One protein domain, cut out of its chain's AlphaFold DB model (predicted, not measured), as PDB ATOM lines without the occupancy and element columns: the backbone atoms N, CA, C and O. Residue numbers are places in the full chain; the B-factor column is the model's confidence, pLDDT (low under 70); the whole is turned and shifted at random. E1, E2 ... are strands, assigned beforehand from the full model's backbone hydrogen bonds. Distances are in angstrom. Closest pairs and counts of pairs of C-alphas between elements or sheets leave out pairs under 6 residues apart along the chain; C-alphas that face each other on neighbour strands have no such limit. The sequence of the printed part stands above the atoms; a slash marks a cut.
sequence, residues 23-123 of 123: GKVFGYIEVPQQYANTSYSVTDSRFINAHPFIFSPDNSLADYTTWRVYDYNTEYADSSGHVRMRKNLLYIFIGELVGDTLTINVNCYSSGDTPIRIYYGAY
ATOM      1  N   GLY A  23     -37.489  17.630   2.550       56.06
ATOM      2  CA  GLY A  23     -38.203  18.277   1.433       56.06
ATOM      3  C   GLY A  23     -38.751  17.339   0.352       56.06
ATOM      4  O   GLY A  23     -39.700  17.696  -0.342       56.06
ATOM      5  N   LYS A  24     -38.165  16.147   0.205       75.62
ATOM      6  CA  LYS A  24     -38.347  15.297  -0.985       75.62
ATOM      7  C   LYS A  24     -39.292  14.117  -0.789       75.62
ATOM      8  O   LYS A  24     -39.833  13.616  -1.766       75.62
ATOM      9  N   VAL A  25     -39.525  13.681   0.451       84.81
ATOM     10  CA  VAL A  25     -40.507  12.628   0.766       84.81
ATOM     11  C   VAL A  25     -41.873  13.259   0.992       84.81
ATOM     12  O   VAL A  25     -42.037  14.164   1.809       84.81
ATOM     13  N   PHE A  26     -42.869  12.772   0.264       89.00
ATOM     14  CA  PHE A  26     -44.236  13.283   0.319       89.00
ATOM     15  C   PHE A  26     -45.096  12.512   1.314       89.00
ATOM     16  O   PHE A  26     -45.990  13.103   1.920       89.00
ATOM     17  N   GLY A  27     -44.794  11.227   1.509       89.94
ATOM     18  CA  GLY A  27     -45.477  10.350   2.448       89.94
ATOM     19  C   GLY A  27     -44.991   8.907   2.341       89.94
ATOM     20  O   GLY A  27     -43.928   8.623   1.783       89.94
ATOM     21  N   TYR A  28     -45.781   7.989   2.893       92.50
ATOM     22  CA  TYR A  28     -45.580   6.553   2.748       92.50
ATOM     23  C   TYR A  28     -46.919   5.821   2.650       92.50
ATOM     24  O   TYR A  28     -47.942   6.317   3.122       92.50
ATOM     25  N   ILE A  29     -46.895   4.629   2.062       95.12
ATOM     26  CA  ILE A  29     -47.983   3.651   2.125       95.12
ATOM     27  C   ILE A  29     -47.513   2.397   2.852       95.12
ATOM     28  O   ILE A  29     -46.328   2.059   2.839       95.12
ATOM     29  N   GLU A  30     -48.458   1.705   3.477       95.00
ATOM     30  CA  GLU A  30     -48.255   0.370   4.025       95.00
ATOM     31  C   GLU A  30     -49.036  -0.624   3.177       95.00
ATOM     32  O   GLU A  30     -50.228  -0.440   2.922       95.00
ATOM     33  N   VAL A  31     -48.346  -1.662   2.715       93.69
ATOM     34  CA  VAL A  31     -48.931  -2.695   1.863       93.69
ATOM     35  C   VAL A  31     -48.794  -4.061   2.538       93.69
ATOM     36  O   VAL A  31     -47.777  -4.321   3.189       93.69
ATOM     37  N   PRO A  32     -49.790  -4.956   2.423       93.19
ATOM     38  CA  PRO A  32     -49.698  -6.289   3.007       93.19
ATOM     39  C   PRO A  32     -48.523  -7.090   2.433       93.19
ATOM     40  O   PRO A  32     -48.350  -7.165   1.216       93.19
ATOM     41  N   GLN A  33     -47.759  -7.758   3.301       90.44
ATOM     42  CA  GLN A  33     -46.766  -8.744   2.881       90.44
ATOM     43  C   GLN A  33     -47.468 -10.076   2.596       90.44
ATOM     44  O   GLN A  33     -47.598 -10.936   3.467       90.44
ATOM     45  N   GLN A  34     -47.950 -10.246   1.369       89.94
ATOM     46  CA  GLN A  34     -48.651 -11.455   0.933       89.94
ATOM     47  C   GLN A  34     -48.200 -11.887  -0.460       89.94
ATOM     48  O   GLN A  34     -47.752 -11.058  -1.245       89.94
ATOM     49  N   TYR A  35     -48.351 -13.176  -0.779       88.38
ATOM     50  CA  TYR A  35     -48.038 -13.737  -2.097       88.38
ATOM     51  C   TYR A  35     -48.951 -13.159  -3.188       88.38
ATOM     52  O   TYR A  35     -49.981 -13.744  -3.523       88.38
ATOM     53  N   ALA A  36     -48.586 -12.003  -3.731       91.81
ATOM     54  CA  ALA A  36     -49.374 -11.275  -4.709       91.81
ATOM     55  C   ALA A  36     -48.501 -10.338  -5.554       91.81
ATOM     56  O   ALA A  36     -47.460  -9.852  -5.110       91.81
ATOM     57  N   ASN A  37     -48.987 -10.059  -6.763       93.00
ATOM     58  CA  ASN A  37     -48.539  -8.933  -7.574       93.00
ATOM     59  C   ASN A  37     -49.657  -7.894  -7.523       93.00
ATOM     60  O   ASN A  37     -50.778  -8.174  -7.958       93.00
ATOM     61  N   THR A  38     -49.402  -6.740  -6.923       95.62
ATOM     62  CA  THR A  38     -50.434  -5.726  -6.671       95.62
ATOM     63  C   THR A  38     -49.895  -4.338  -6.974       95.62
ATOM     64  O   THR A  38     -48.705  -4.072  -6.808       95.62
ATOM     65  N   SER A  39     -50.780  -3.457  -7.430       96.62
ATOM     66  CA  SER A  39     -50.476  -2.059  -7.718       96.62
ATOM     67  C   SER A  39     -51.191  -1.165  -6.715       96.62
ATOM     68  O   SER A  39     -52.359  -1.388  -6.397       96.62
ATOM     69  N   TYR A  40     -50.491  -0.143  -6.238       96.94
ATOM     70  CA  TYR A  40     -51.002   0.856  -5.308       96.94
ATOM     71  C   TYR A  40     -50.804   2.235  -5.915       96.94
ATOM     72  O   TYR A  40     -49.727   2.533  -6.424       96.94
ATOM     73  N   SER A  41     -51.826   3.078  -5.848       97.06
ATOM     74  CA  SER A  41     -51.752   4.442  -6.365       97.06
ATOM     75  C   SER A  41     -51.661   5.432  -5.215       97.06
ATOM     76  O   SER A  41     -52.406   5.331  -4.239       97.06
ATOM     77  N   VAL A  42     -50.759   6.399  -5.348       96.62
ATOM     78  CA  VAL A  42     -50.656   7.553  -4.455       96.62
ATOM     79  C   VAL A  42     -50.827   8.819  -5.277       96.62
ATOM     80  O   VAL A  42     -50.200   8.969  -6.324       96.62
ATOM     81  N   THR A  43     -51.687   9.715  -4.811       96.50
ATOM     82  CA  THR A  43     -51.988  10.977  -5.492       96.50
ATOM     83  C   THR A  43     -51.459  12.127  -4.654       96.50
ATOM     84  O   THR A  43     -51.819  12.263  -3.484       96.50
ATOM     85  N   ASP A  44     -50.596  12.948  -5.246       93.88
ATOM     86  CA  ASP A  44     -50.039  14.139  -4.615       93.88
ATOM     87  C   ASP A  44     -49.719  15.189  -5.681       93.88
ATOM     88  O   ASP A  44     -48.973  14.921  -6.623       93.88
ATOM     89  N   SER A  45     -50.243  16.408  -5.525       93.94
ATOM     90  CA  SER A  45     -50.065  17.488  -6.507       93.94
ATOM     91  C   SER A  45     -48.600  17.856  -6.752       93.94
ATOM     92  O   SER A  45     -48.271  18.394  -7.809       93.94
ATOM     93  N   ARG A  46     -47.702  17.527  -5.816       91.75
ATOM     94  CA  ARG A  46     -46.255  17.724  -5.962       91.75
ATOM     95  C   ARG A  46     -45.615  16.787  -6.990       91.75
ATOM     96  O   ARG A  46     -44.465  17.010  -7.348       91.75
ATOM     97  N   PHE A  47     -46.325  15.774  -7.490       93.31
ATOM     98  CA  PHE A  47     -45.851  14.943  -8.599       93.31
ATOM     99  C   PHE A  47     -46.004  15.598  -9.977       93.31
ATOM    100  O   PHE A  47     -45.374  15.151 -10.936       93.31
ATOM    101  N   ILE A  48     -46.801  16.666 -10.096       93.00
ATOM    102  CA  ILE A  48     -46.992  17.369 -11.367       93.00
ATOM    103  C   ILE A  48     -45.639  17.915 -11.847       93.00
ATOM    104  O   ILE A  48     -45.049  18.783 -11.209       93.00
ATOM    105  N   ASN A  49     -45.175  17.427 -13.000       85.69
ATOM    106  CA  ASN A  49     -43.879  17.767 -13.606       85.69
ATOM    107  C   ASN A  49     -42.645  17.422 -12.747       85.69
ATOM    108  O   ASN A  49     -41.577  17.991 -12.971       85.69
ATOM    109  N   ALA A  50     -42.771  16.505 -11.787       85.69
ATOM    110  CA  ALA A  50     -41.665  16.079 -10.936       85.69
ATOM    111  C   ALA A  50     -41.082  14.728 -11.384       85.69
ATOM    112  O   ALA A  50     -41.711  13.980 -12.137       85.69
ATOM    113  N   HIS A  51     -39.879  14.395 -10.908       88.00
ATOM    114  CA  HIS A  51     -39.289  13.070 -11.111       88.00
ATOM    115  C   HIS A  51     -39.502  12.209  -9.856       88.00
ATOM    116  O   HIS A  51     -38.826  12.445  -8.851       88.00
ATOM    117  N   PRO A  52     -40.446  11.248  -9.867       90.12
ATOM    118  CA  PRO A  52     -40.795  10.497  -8.671       90.12
ATOM    119  C   PRO A  52     -39.698   9.500  -8.293       90.12
ATOM    120  O   PRO A  52     -39.031   8.920  -9.150       90.12
ATOM    121  N   PHE A  53     -39.577   9.232  -7.000       87.81
ATOM    122  CA  PHE A  53     -38.816   8.113  -6.465       87.81
ATOM    123  C   PHE A  53     -39.647   7.349  -5.436       87.81
ATOM    124  O   PHE A  53     -40.585   7.876  -4.830       87.81
ATOM    125  N   ILE A  54     -39.263   6.094  -5.221       87.94
ATOM    126  CA  ILE A  54     -39.767   5.275  -4.125       87.94
ATOM    127  C   ILE A  54     -38.602   4.678  -3.351       87.94
ATOM    128  O   ILE A  54     -37.546   4.388  -3.913       87.94
ATOM    129  N   PHE A  55     -38.820   4.455  -2.064       83.69
ATOM    130  CA  PHE A  55     -37.883   3.755  -1.205       83.69
ATOM    131  C   PHE A  55     -38.645   2.871  -0.225       83.69
ATOM    132  O   PHE A  55     -39.645   3.278   0.358       83.69
ATOM    133  N   SER A  56     -38.154   1.659  -0.016       82.31
ATOM    134  CA  SER A  56     -38.606   0.788   1.060       82.31
ATOM    135  C   SER A  56     -37.381   0.069   1.614       82.31
ATOM    136  O   SER A  56     -36.569  -0.400   0.809       82.31
ATOM    137  N   PRO A  57     -37.229  -0.024   2.947       74.62
ATOM    138  CA  PRO A  57     -36.159  -0.819   3.545       74.62
ATOM    139  C   PRO A  57     -36.270  -2.301   3.157       74.62
ATOM    140  O   PRO A  57     -35.261  -2.991   3.101       74.62
ATOM    141  N   ASP A  58     -37.478  -2.757   2.813       76.50
ATOM    142  CA  ASP A  58     -37.770  -4.127   2.403       76.50
ATOM    143  C   ASP A  58     -37.574  -4.353   0.887       76.50
ATOM    144  O   ASP A  58     -37.858  -5.433   0.373       76.50
ATOM    145  N   ASN A  59     -37.117  -3.355   0.117       75.12
ATOM    146  CA  ASN A  59     -36.856  -3.530  -1.316       75.12
ATOM    147  C   ASN A  59     -35.451  -4.098  -1.583       75.12
ATOM    148  O   ASN A  59     -34.467  -3.785  -0.919       75.12
ATOM    149  N   SER A  60     -35.356  -4.874  -2.656       57.41
ATOM    150  CA  SER A  60     -34.224  -5.697  -3.087       57.41
ATOM    151  C   SER A  60     -32.875  -5.035  -3.369       57.41
ATOM    152  O   SER A  60     -31.934  -5.737  -3.739       57.41
ATOM    153  N   LEU A  61     -32.746  -3.720  -3.206       54.25
ATOM    154  CA  LEU A  61     -31.497  -3.022  -3.505       54.25
ATOM    155  C   LEU A  61     -30.466  -3.075  -2.367       54.25
ATOM    156  O   LEU A  61     -29.331  -2.677  -2.612       54.25
ATOM    157  N   ALA A  62     -30.800  -3.569  -1.161       45.28
ATOM    158  CA  ALA A  62     -29.862  -3.458  -0.035       45.28
ATOM    159  C   ALA A  62     -29.806  -4.594   1.007       45.28
ATOM    160  O   ALA A  62     -28.791  -4.657   1.699       45.28
ATOM    161  N   ASP A  63     -30.795  -5.488   1.156       52.66
ATOM    162  CA  ASP A  63     -30.814  -6.395   2.322       52.66
ATOM    163  C   ASP A  63     -30.927  -7.890   1.978       52.66
ATOM    164  O   ASP A  63     -31.676  -8.302   1.097       52.66
ATOM    165  N   TYR A  64     -30.192  -8.726   2.716       53.81
ATOM    166  CA  TYR A  64     -30.249 -10.189   2.657       53.81
ATOM    167  C   TYR A  64     -31.619 -10.740   3.073       53.81
ATOM    168  O   TYR A  64     -31.973 -11.843   2.658       53.81
ATOM    169  N   THR A  65     -32.390  -9.985   3.859       57.34
ATOM    170  CA  THR A  65     -33.736 -10.355   4.327       57.34
ATOM    171  C   THR A  65     -34.753 -10.494   3.189       57.34
ATOM    172  O   THR A  65     -35.693 -11.283   3.301       57.34
ATOM    173  N   THR A  66     -34.538  -9.817   2.054       66.81
ATOM    174  CA  THR A  66     -35.412  -9.900   0.873       66.81
ATOM    175  C   THR A  66     -35.034 -11.050  -0.059       66.81
ATOM    176  O   THR A  66     -35.685 -11.249  -1.083       66.81
ATOM    177  N   TRP A  67     -33.985 -11.815   0.250       69.06
ATOM    178  CA  TRP A  67     -33.501 -12.916  -0.577       69.06
ATOM    179  C   TRP A  67     -33.689 -14.257   0.124       69.06
ATOM    180  O   TRP A  67     -33.375 -14.427   1.297       69.06
ATOM    181  N   ARG A  68     -34.130 -15.265  -0.631       68.19
ATOM    182  CA  ARG A  68     -34.154 -16.657  -0.174       68.19
ATOM    183  C   ARG A  68     -33.185 -17.498  -0.979       68.19
ATOM    184  O   ARG A  68     -33.153 -17.406  -2.204       68.19
ATOM    185  N   VAL A  69     -32.429 -18.345  -0.291       66.62
ATOM    186  CA  VAL A  69     -31.646 -19.410  -0.924       66.62
ATOM    187  C   VAL A  69     -32.559 -20.617  -1.119       66.62
ATOM    188  O   VAL A  69     -33.205 -21.059  -0.167       66.62
ATOM    189  N   TYR A  70     -32.642 -21.119  -2.349       59.34
ATOM    190  CA  TYR A  70     -33.267 -22.406  -2.639       59.34
ATOM    191  C   TYR A  70     -32.191 -23.469  -2.802       59.34
ATOM    192  O   TYR A  70     -31.332 -23.332  -3.672       59.34
ATOM    193  N   ASP A  71     -32.310 -24.538  -2.019       55.03
ATOM    194  CA  ASP A  71     -31.656 -25.807  -2.311       55.03
ATOM    195  C   ASP A  71     -32.588 -26.580  -3.251       55.03
ATOM    196  O   ASP A  71     -33.623 -27.113  -2.840       55.03
ATOM    197  N   TYR A  72     -32.284 -26.574  -4.549       52.12
ATOM    198  CA  TYR A  72     -33.022 -27.399  -5.500       52.12
ATOM    199  C   TYR A  72     -32.656 -28.869  -5.266       52.12
ATOM    200  O   TYR A  72     -31.629 -29.350  -5.738       52.12
ATOM    201  N   ASN A  73     -33.515 -29.604  -4.562       53.12
ATOM    202  CA  ASN A  73     -33.511 -31.065  -4.596       53.12
ATOM    203  C   ASN A  73     -34.063 -31.529  -5.951       53.12
ATOM    204  O   ASN A  73     -35.231 -31.891  -6.004       53.12
ATOM    205  N   THR A  74     -33.254 -31.478  -7.016       50.50
ATOM    206  CA  THR A  74     -33.350 -32.343  -8.212       50.50
ATOM    207  C   THR A  74     -32.309 -31.956  -9.274       50.50
ATOM    208  O   THR A  74     -32.283 -30.835  -9.770       50.50
ATOM    209  N   GLU A  75     -31.454 -32.923  -9.621       50.59
ATOM    210  CA  GLU A  75     -30.723 -33.121 -10.895       50.59
ATOM    211  C   GLU A  75     -29.752 -32.042 -11.431       50.59
ATOM    212  O   GLU A  75     -28.980 -32.350 -12.335       50.59
ATOM    213  N   TYR A  76     -29.690 -30.837 -10.857       49.84
ATOM    214  CA  TYR A  76     -28.787 -29.753 -11.299       49.84
ATOM    215  C   TYR A  76     -27.693 -29.385 -10.284       49.84
ATOM    216  O   TYR A  76     -27.039 -28.352 -10.423       49.84
ATOM    217  N   ALA A  77     -27.492 -30.213  -9.257       53.53
ATOM    218  CA  ALA A  77     -26.356 -30.082  -8.355       53.53
ATOM    219  C   ALA A  77     -25.090 -30.597  -9.045       53.53
ATOM    220  O   ALA A  77     -25.084 -31.700  -9.593       53.53
ATOM    221  N   ASP A  78     -24.015 -29.805  -9.021       52.03
ATOM    222  CA  ASP A  78     -22.707 -30.304  -9.431       52.03
ATOM    223  C   ASP A  78     -22.258 -31.463  -8.519       52.03
ATOM    224  O   ASP A  78     -22.850 -31.743  -7.473       52.03
ATOM    225  N   SER A  79     -21.182 -32.151  -8.892       52.00
ATOM    226  CA  SER A  79     -20.614 -33.272  -8.128       52.00
ATOM    227  C   SER A  79     -20.185 -32.930  -6.689       52.00
ATOM    228  O   SER A  79     -19.763 -33.826  -5.963       52.00
ATOM    229  N   SER A  80     -20.263 -31.658  -6.275       60.44
ATOM    230  CA  SER A  80     -20.019 -31.189  -4.906       60.44
ATOM    231  C   SER A  80     -21.303 -30.888  -4.114       60.44
ATOM    232  O   SER A  80     -21.219 -30.573  -2.928       60.44
ATOM    233  N   GLY A  81     -22.486 -31.025  -4.728       53.34
ATOM    234  CA  GLY A  81     -23.785 -30.899  -4.062       53.34
ATOM    235  C   GLY A  81     -24.307 -29.466  -3.917       53.34
ATOM    236  O   GLY A  81     -25.235 -29.239  -3.144       53.34
ATOM    237  N   HIS A  82     -23.742 -28.484  -4.625       52.03
ATOM    238  CA  HIS A  82     -24.123 -27.081  -4.454       52.03
ATOM    239  C   HIS A  82     -25.055 -26.572  -5.567       52.03
ATOM    240  O   HIS A  82     -24.612 -26.295  -6.676       52.03
ATOM    241  N   VAL A  83     -26.331 -26.319  -5.243       52.38
ATOM    242  CA  VAL A  83     -27.183 -25.379  -6.000       52.38
ATOM    243  C   VAL A  83     -27.644 -24.295  -5.039       52.38
ATOM    244  O   VAL A  83     -28.572 -24.506  -4.272       52.38
ATOM    245  N   ARG A  84     -26.988 -23.131  -5.054       56.16
ATOM    246  CA  ARG A  84     -27.380 -21.980  -4.224       56.16
ATOM    247  C   ARG A  84     -27.907 -20.861  -5.111       56.16
ATOM    248  O   ARG A  84     -27.211 -19.879  -5.357       56.16
ATOM    249  N   MET A  85     -29.131 -21.002  -5.613       61.53
ATOM    250  CA  MET A  85     -29.794 -19.892  -6.300       61.53
ATOM    251  C   MET A  85     -30.444 -18.964  -5.272       61.53
ATOM    252  O   MET A  85     -31.247 -19.397  -4.444       61.53
ATOM    253  N   ARG A  86     -30.087 -17.676  -5.323       65.19
ATOM    254  CA  ARG A  86     -30.766 -16.621  -4.564       65.19
ATOM    255  C   ARG A  86     -31.970 -16.144  -5.371       65.19
ATOM    256  O   ARG A  86     -31.814 -15.716  -6.511       65.19
ATOM    257  N   LYS A  87     -33.161 -16.196  -4.779       70.56
ATOM    258  CA  LYS A  87     -34.385 -15.619  -5.341       70.56
ATOM    259  C   LYS A  87     -34.775 -14.393  -4.534       70.56
ATOM    260  O   LYS A  87     -34.858 -14.467  -3.309       70.56
ATOM    261  N   ASN A  88     -35.050 -13.301  -5.231       75.81
ATOM    262  CA  ASN A  88     -35.617 -12.115  -4.620       75.81
ATOM    263  C   ASN A  88     -37.091 -12.367  -4.263       75.81
ATOM    264  O   ASN A  88     -37.876 -12.820  -5.101       75.81
ATOM    265  N   LEU A  89     -37.449 -12.112  -3.012       82.62
ATOM    266  CA  LEU A  89     -38.785 -12.293  -2.467       82.62
ATOM    267  C   LEU A  89     -39.651 -11.044  -2.604       82.62
ATOM    268  O   LEU A  89     -40.867 -11.166  -2.489       82.62
ATOM    269  N   LEU A  90     -39.055  -9.873  -2.840       85.38
ATOM    270  CA  LEU A  90     -39.785  -8.615  -2.876       85.38
ATOM    271  C   LEU A  90     -39.203  -7.672  -3.930       85.38
ATOM    272  O   LEU A  90     -38.031  -7.303  -3.900       85.38
ATOM    273  N   TYR A  91     -40.039  -7.290  -4.889       87.25
ATOM    274  CA  TYR A  91     -39.670  -6.362  -5.949       87.25
ATOM    275  C   TYR A  91     -40.676  -5.219  -5.992       87.25
ATOM    276  O   TYR A  91     -41.848  -5.428  -6.310       87.25
ATOM    277  N   ILE A  92     -40.213  -4.022  -5.639       89.06
ATOM    278  CA  ILE A  92     -41.036  -2.816  -5.562       89.06
ATOM    279  C   ILE A  92     -40.489  -1.812  -6.571       89.06
ATOM    280  O   ILE A  92     -39.302  -1.484  -6.542       89.06
ATOM    281  N   PHE A  93     -41.337  -1.338  -7.477       90.31
ATOM    282  CA  PHE A  93     -40.921  -0.454  -8.562       90.31
ATOM    283  C   PHE A  93     -42.039   0.505  -8.961       90.31
ATOM    284  O   PHE A  93     -43.223   0.240  -8.753       90.31
ATOM    285  N   ILE A  94     -41.653   1.636  -9.546       93.00
ATOM    286  CA  ILE A  94     -42.597   2.597 -10.117       93.00
ATOM    287  C   ILE A  94     -43.167   2.000 -11.406       93.00
ATOM    288  O   ILE A  94     -42.412   1.579 -12.280       93.00
ATOM    289  N   GLY A  95     -44.493   1.940 -11.503       93.25
ATOM    290  CA  GLY A  95     -45.205   1.516 -12.704       93.25
ATOM    291  C   GLY A  95     -45.360   2.654 -13.700       93.25
ATOM    292  O   GLY A  95     -44.812   2.607 -14.796       93.25
ATOM    293  N   GLU A  96     -46.099   3.684 -13.301       94.94
ATOM    294  CA  GLU A  96     -46.354   4.865 -14.122       94.94
ATOM    295  C   GLU A  96     -46.614   6.092 -13.247       94.94
ATOM    296  O   GLU A  96     -46.965   5.969 -12.071       94.94
ATOM    297  N   LEU A  97     -46.453   7.272 -13.839       94.94
ATOM    298  CA  LEU A  97     -46.889   8.546 -13.282       94.94
ATOM    299  C   LEU A  97     -47.838   9.193 -14.291       94.94
ATOM    300  O   LEU A  97     -47.421   9.544 -15.396       94.94
ATOM    301  N   VAL A  98     -49.105   9.352 -13.911       96.00
ATOM    302  CA  VAL A  98     -50.135   9.991 -14.738       96.00
ATOM    303  C   VAL A  98     -50.672  11.205 -13.992       96.00
ATOM    304  O   VAL A  98     -51.356  11.076 -12.979       96.00
ATOM    305  N   GLY A  99     -50.346  12.398 -14.493       95.06
ATOM    306  CA  GLY A  99     -50.684  13.650 -13.819       95.06
ATOM    307  C   GLY A  99     -49.984  13.750 -12.465       95.06
ATOM    308  O   GLY A  99     -48.762  13.844 -12.401       95.06
ATOM    309  N   ASP A 100     -50.769  13.730 -11.396       96.81
ATOM    310  CA  ASP A 100     -50.326  13.786 -10.005       96.81
ATOM    311  C   ASP A 100     -50.413  12.423  -9.290       96.81
ATOM    312  O   ASP A 100     -50.262  12.347  -8.072       96.81
ATOM    313  N   THR A 101     -50.676  11.343 -10.034       97.31
ATOM    314  CA  THR A 101     -50.877  10.003  -9.478       97.31
ATOM    315  C   THR A 101     -49.749   9.060  -9.880       97.31
ATOM    316  O   THR A 101     -49.572   8.737 -11.057       97.31
ATOM    317  N   LEU A 102     -49.000   8.598  -8.881       97.25
ATOM    318  CA  LEU A 102     -47.926   7.621  -9.010       97.25
ATOM    319  C   LEU A 102     -48.461   6.216  -8.710       97.25
ATOM    320  O   LEU A 102     -48.994   5.965  -7.627       97.25
ATOM    321  N   THR A 103     -48.258   5.284  -9.637       97.88
ATOM    322  CA  THR A 103     -48.544   3.859  -9.438       97.88
ATOM    323  C   THR A 103     -47.278   3.131  -8.993       97.88
ATOM    324  O   THR A 103     -46.252   3.157  -9.673       97.88
ATOM    325  N   ILE A 104     -47.364   2.440  -7.862       96.31
ATOM    326  CA  ILE A 104     -46.305   1.637  -7.253       96.31
ATOM    327  C   ILE A 104     -46.692   0.167  -7.388       96.31
ATOM    328  O   ILE A 104     -47.724  -0.262  -6.875       96.31
ATOM    329  N   ASN A 105     -45.858  -0.613  -8.067       95.25
ATOM    330  CA  ASN A 105     -46.045  -2.049  -8.224       95.25
ATOM    331  C   ASN A 105     -45.245  -2.806  -7.169       95.25
ATOM    332  O   ASN A 105     -44.067  -2.522  -6.947       95.25
ATOM    333  N   VAL A 106     -45.889  -3.793  -6.555       92.88
ATOM    334  CA  VAL A 106     -45.326  -4.643  -5.510       92.88
ATOM    335  C   VAL A 106     -45.514  -6.093  -5.933       92.88
ATOM    336  O   VAL A 106     -46.634  -6.604  -5.950       92.88
ATOM    337  N   ASN A 107     -44.408  -6.757  -6.260       92.12
ATOM    338  CA  ASN A 107     -44.370  -8.199  -6.468       92.12
ATOM    339  C   ASN A 107     -43.786  -8.840  -5.213       92.12
ATOM    340  O   ASN A 107     -42.586  -8.721  -4.949       92.12
ATOM    341  N   CYS A 108     -44.633  -9.513  -4.440       89.31
ATOM    342  CA  CYS A 108     -44.246 -10.150  -3.194       89.31
ATOM    343  C   CYS A 108     -44.387 -11.674  -3.311       89.31
ATOM    344  O   CYS A 108     -45.452 -12.217  -3.600       89.31
ATOM    345  N   TYR A 109     -43.280 -12.374  -3.077       86.88
ATOM    346  CA  TYR A 109     -43.162 -13.834  -3.045       86.88
ATOM    347  C   TYR A 109     -42.876 -14.334  -1.625       86.88
ATOM    348  O   TYR A 109     -42.201 -15.352  -1.431       86.88
ATOM    349  N   SER A 110     -43.369 -13.603  -0.630       83.25
ATOM    350  CA  SER A 110     -43.312 -13.959   0.780       83.25
ATOM    351  C   SER A 110     -44.610 -13.563   1.476       83.25
ATOM    352  O   SER A 110     -45.384 -12.751   0.968       83.25
ATOM    353  N   SER A 111     -44.852 -14.159   2.636       86.19
ATOM    354  CA  SER A 111     -45.936 -13.776   3.533       86.19
ATOM    355  C   SER A 111     -45.359 -13.433   4.897       86.19
ATOM    356  O   SER A 111     -44.470 -14.146   5.368       86.19
ATOM    357  N   GLY A 112     -45.883 -12.395   5.536       84.44
ATOM    358  CA  GLY A 112     -45.487 -11.997   6.880       84.44
ATOM    359  C   GLY A 112     -46.553 -11.141   7.553       84.44
ATOM    360  O   GLY A 112     -47.419 -10.574   6.890       84.44
ATOM    361  N   ASP A 113     -46.480 -11.060   8.881       87.00
ATOM    362  CA  ASP A 113     -47.437 -10.290   9.687       87.00
ATOM    363  C   ASP A 113     -47.117  -8.787   9.703       87.00
ATOM    364  O   ASP A 113     -47.945  -7.970  10.099       87.00
ATOM    365  N   THR A 114     -45.903  -8.411   9.287       85.81
ATOM    366  CA  THR A 114     -45.471  -7.010   9.232       85.81
ATOM    367  C   THR A 114     -45.750  -6.449   7.836       85.81
ATOM    368  O   THR A 114     -45.291  -7.029   6.852       85.81
ATOM    369  N   PRO A 115     -46.503  -5.344   7.707       90.44
ATOM    370  CA  PRO A 115     -46.715  -4.710   6.416       90.44
ATOM    371  C   PRO A 115     -45.414  -4.095   5.891       90.44
ATOM    372  O   PRO A 115     -44.579  -3.610   6.654       90.44
ATOM    373  N   ILE A 116     -45.278  -4.069   4.571       88.88
ATOM    374  CA  ILE A 116     -44.154  -3.437   3.885       88.88
ATOM    375  C   ILE A 116     -44.419  -1.936   3.831       88.88
ATOM    376  O   ILE A 116     -45.471  -1.504   3.344       88.88
ATOM    377  N   ARG A 117     -43.460  -1.129   4.291       89.69
ATOM    378  CA  ARG A 117     -43.568   0.334   4.230       89.69
ATOM    379  C   ARG A 117     -42.836   0.876   3.012       89.69
ATOM    380  O   ARG A 117     -41.641   0.638   2.845       89.69
ATOM    381  N   ILE A 118     -43.543   1.644   2.186       90.12
ATOM    382  CA  ILE A 118     -43.012   2.236   0.956       90.12
ATOM    383  C   ILE A 118     -43.155   3.750   1.040       90.12
ATOM    384  O   ILE A 118     -44.261   4.281   1.009       90.12
ATOM    385  N   TYR A 119     -42.028   4.439   1.141       90.19
ATOM    386  CA  TYR A 119     -41.935   5.889   1.078       90.19
ATOM    387  C   TYR A 119     -41.946   6.338  -0.380       90.19
ATOM    388  O   TYR A 119     -41.309   5.715  -1.233       90.19
ATOM    389  N   TYR A 120     -42.649   7.430  -0.655       90.81
ATOM    390  CA  TYR A 120     -42.733   8.028  -1.982       90.81
ATOM    391  C   TYR A 120     -42.414   9.519  -1.919       90.81
ATOM    392  O   TYR A 120     -42.662  10.194  -0.915       90.81
ATOM    393  N   GLY A 121     -41.860  10.036  -3.007       90.44
ATOM    394  CA  GLY A 121     -41.406  11.415  -3.092       90.44
ATOM    395  C   GLY A 121     -40.978  11.793  -4.501       90.44
ATOM    396  O   GLY A 121     -41.121  10.992  -5.423       90.44
ATOM    397  N   ALA A 122     -40.443  12.998  -4.673       87.56
ATOM    398  CA  ALA A 122     -39.859  13.434  -5.937       87.56
ATOM    399  C   ALA A 122     -38.611  14.306  -5.728       87.56
ATOM    400  O   ALA A 122     -38.429  14.881  -4.652       87.56
ATOM    401  N   TYR A 123     -37.743  14.351  -6.745       80.00
ATOM    402  CA  TYR A 123     -36.517  15.161  -6.757       80.00
ATOM    403  C   TYR A 123     -36.763  16.629  -7.090       80.00
ATOM    404  O   TYR A 123     -37.631  16.900  -7.951       80.00
TER     405      TYR A 123
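AT A GLANCE: This is residues 23 to 123 of the 123 residues of an uncharacterized protein of Acinetobacter baumannii (UniProt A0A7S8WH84). This is a small sandwich of two three-stranded sheets, E1 E8 E3 and E2 E7 E6, face to face, with a two-stranded arm, the hairpin E4 and E5 and its loop, reaching away from one end and making much of the length. The printed part has 101 residues with eight named strands, E1 to E8 in order, and no named helix; the class is all strand, and each sheet is antiparallel. The whole is loose, with a radius of gyration of the C-alphas of 17.1 A and spans of 58 by 26 by 22 A.

IN THESE COORDINATES: Find C-alpha 25 at (-40.507, 12.628, 0.766), where E1, residues 25 to 31, begins. Next come E2, residues 36 to 43, 22.4 A long, and E3, residues 52 to 55. E4 holds residues 67 to 71 and E5 residues 84 to 88; E6, residues 90 to 98, is the longest at 24.4 A. E7 spans residues 101 to 108, 22.1 A, and E8, residues 116 to 122, ends at C-alpha 122, (-39.859, 13.434, -5.937).

HOW THE PARTS SIT: In one sheet look at inner strand E7: N 38 of E2 and O 106 are 2.9 A apart, and N 93 of E6 and O 105 are 3.0 A apart, both within hydrogen-bond range. In the other, E8 is inner, with N 29 of E1 and O 118 at 2.9 A and N 55 of E3 and O 119 at 2.9 A. Between these sheets, the closest C-alphas of E3 and E6 are Ile 54 and Ile 94, 7.1 A. In the hairpin, N 68 and O 87 are 2.9 A apart; E5 runs on into E6 at 32 degrees.

THE WHOLE: The C-alphas of Ser 45 and Ser 79, farthest apart, are 58.7 A apart. The printed part has no cut. The links E3 to E4 and E4 to E5 are long. Confidence is under 70 at residue 23 and residues 60 to 86.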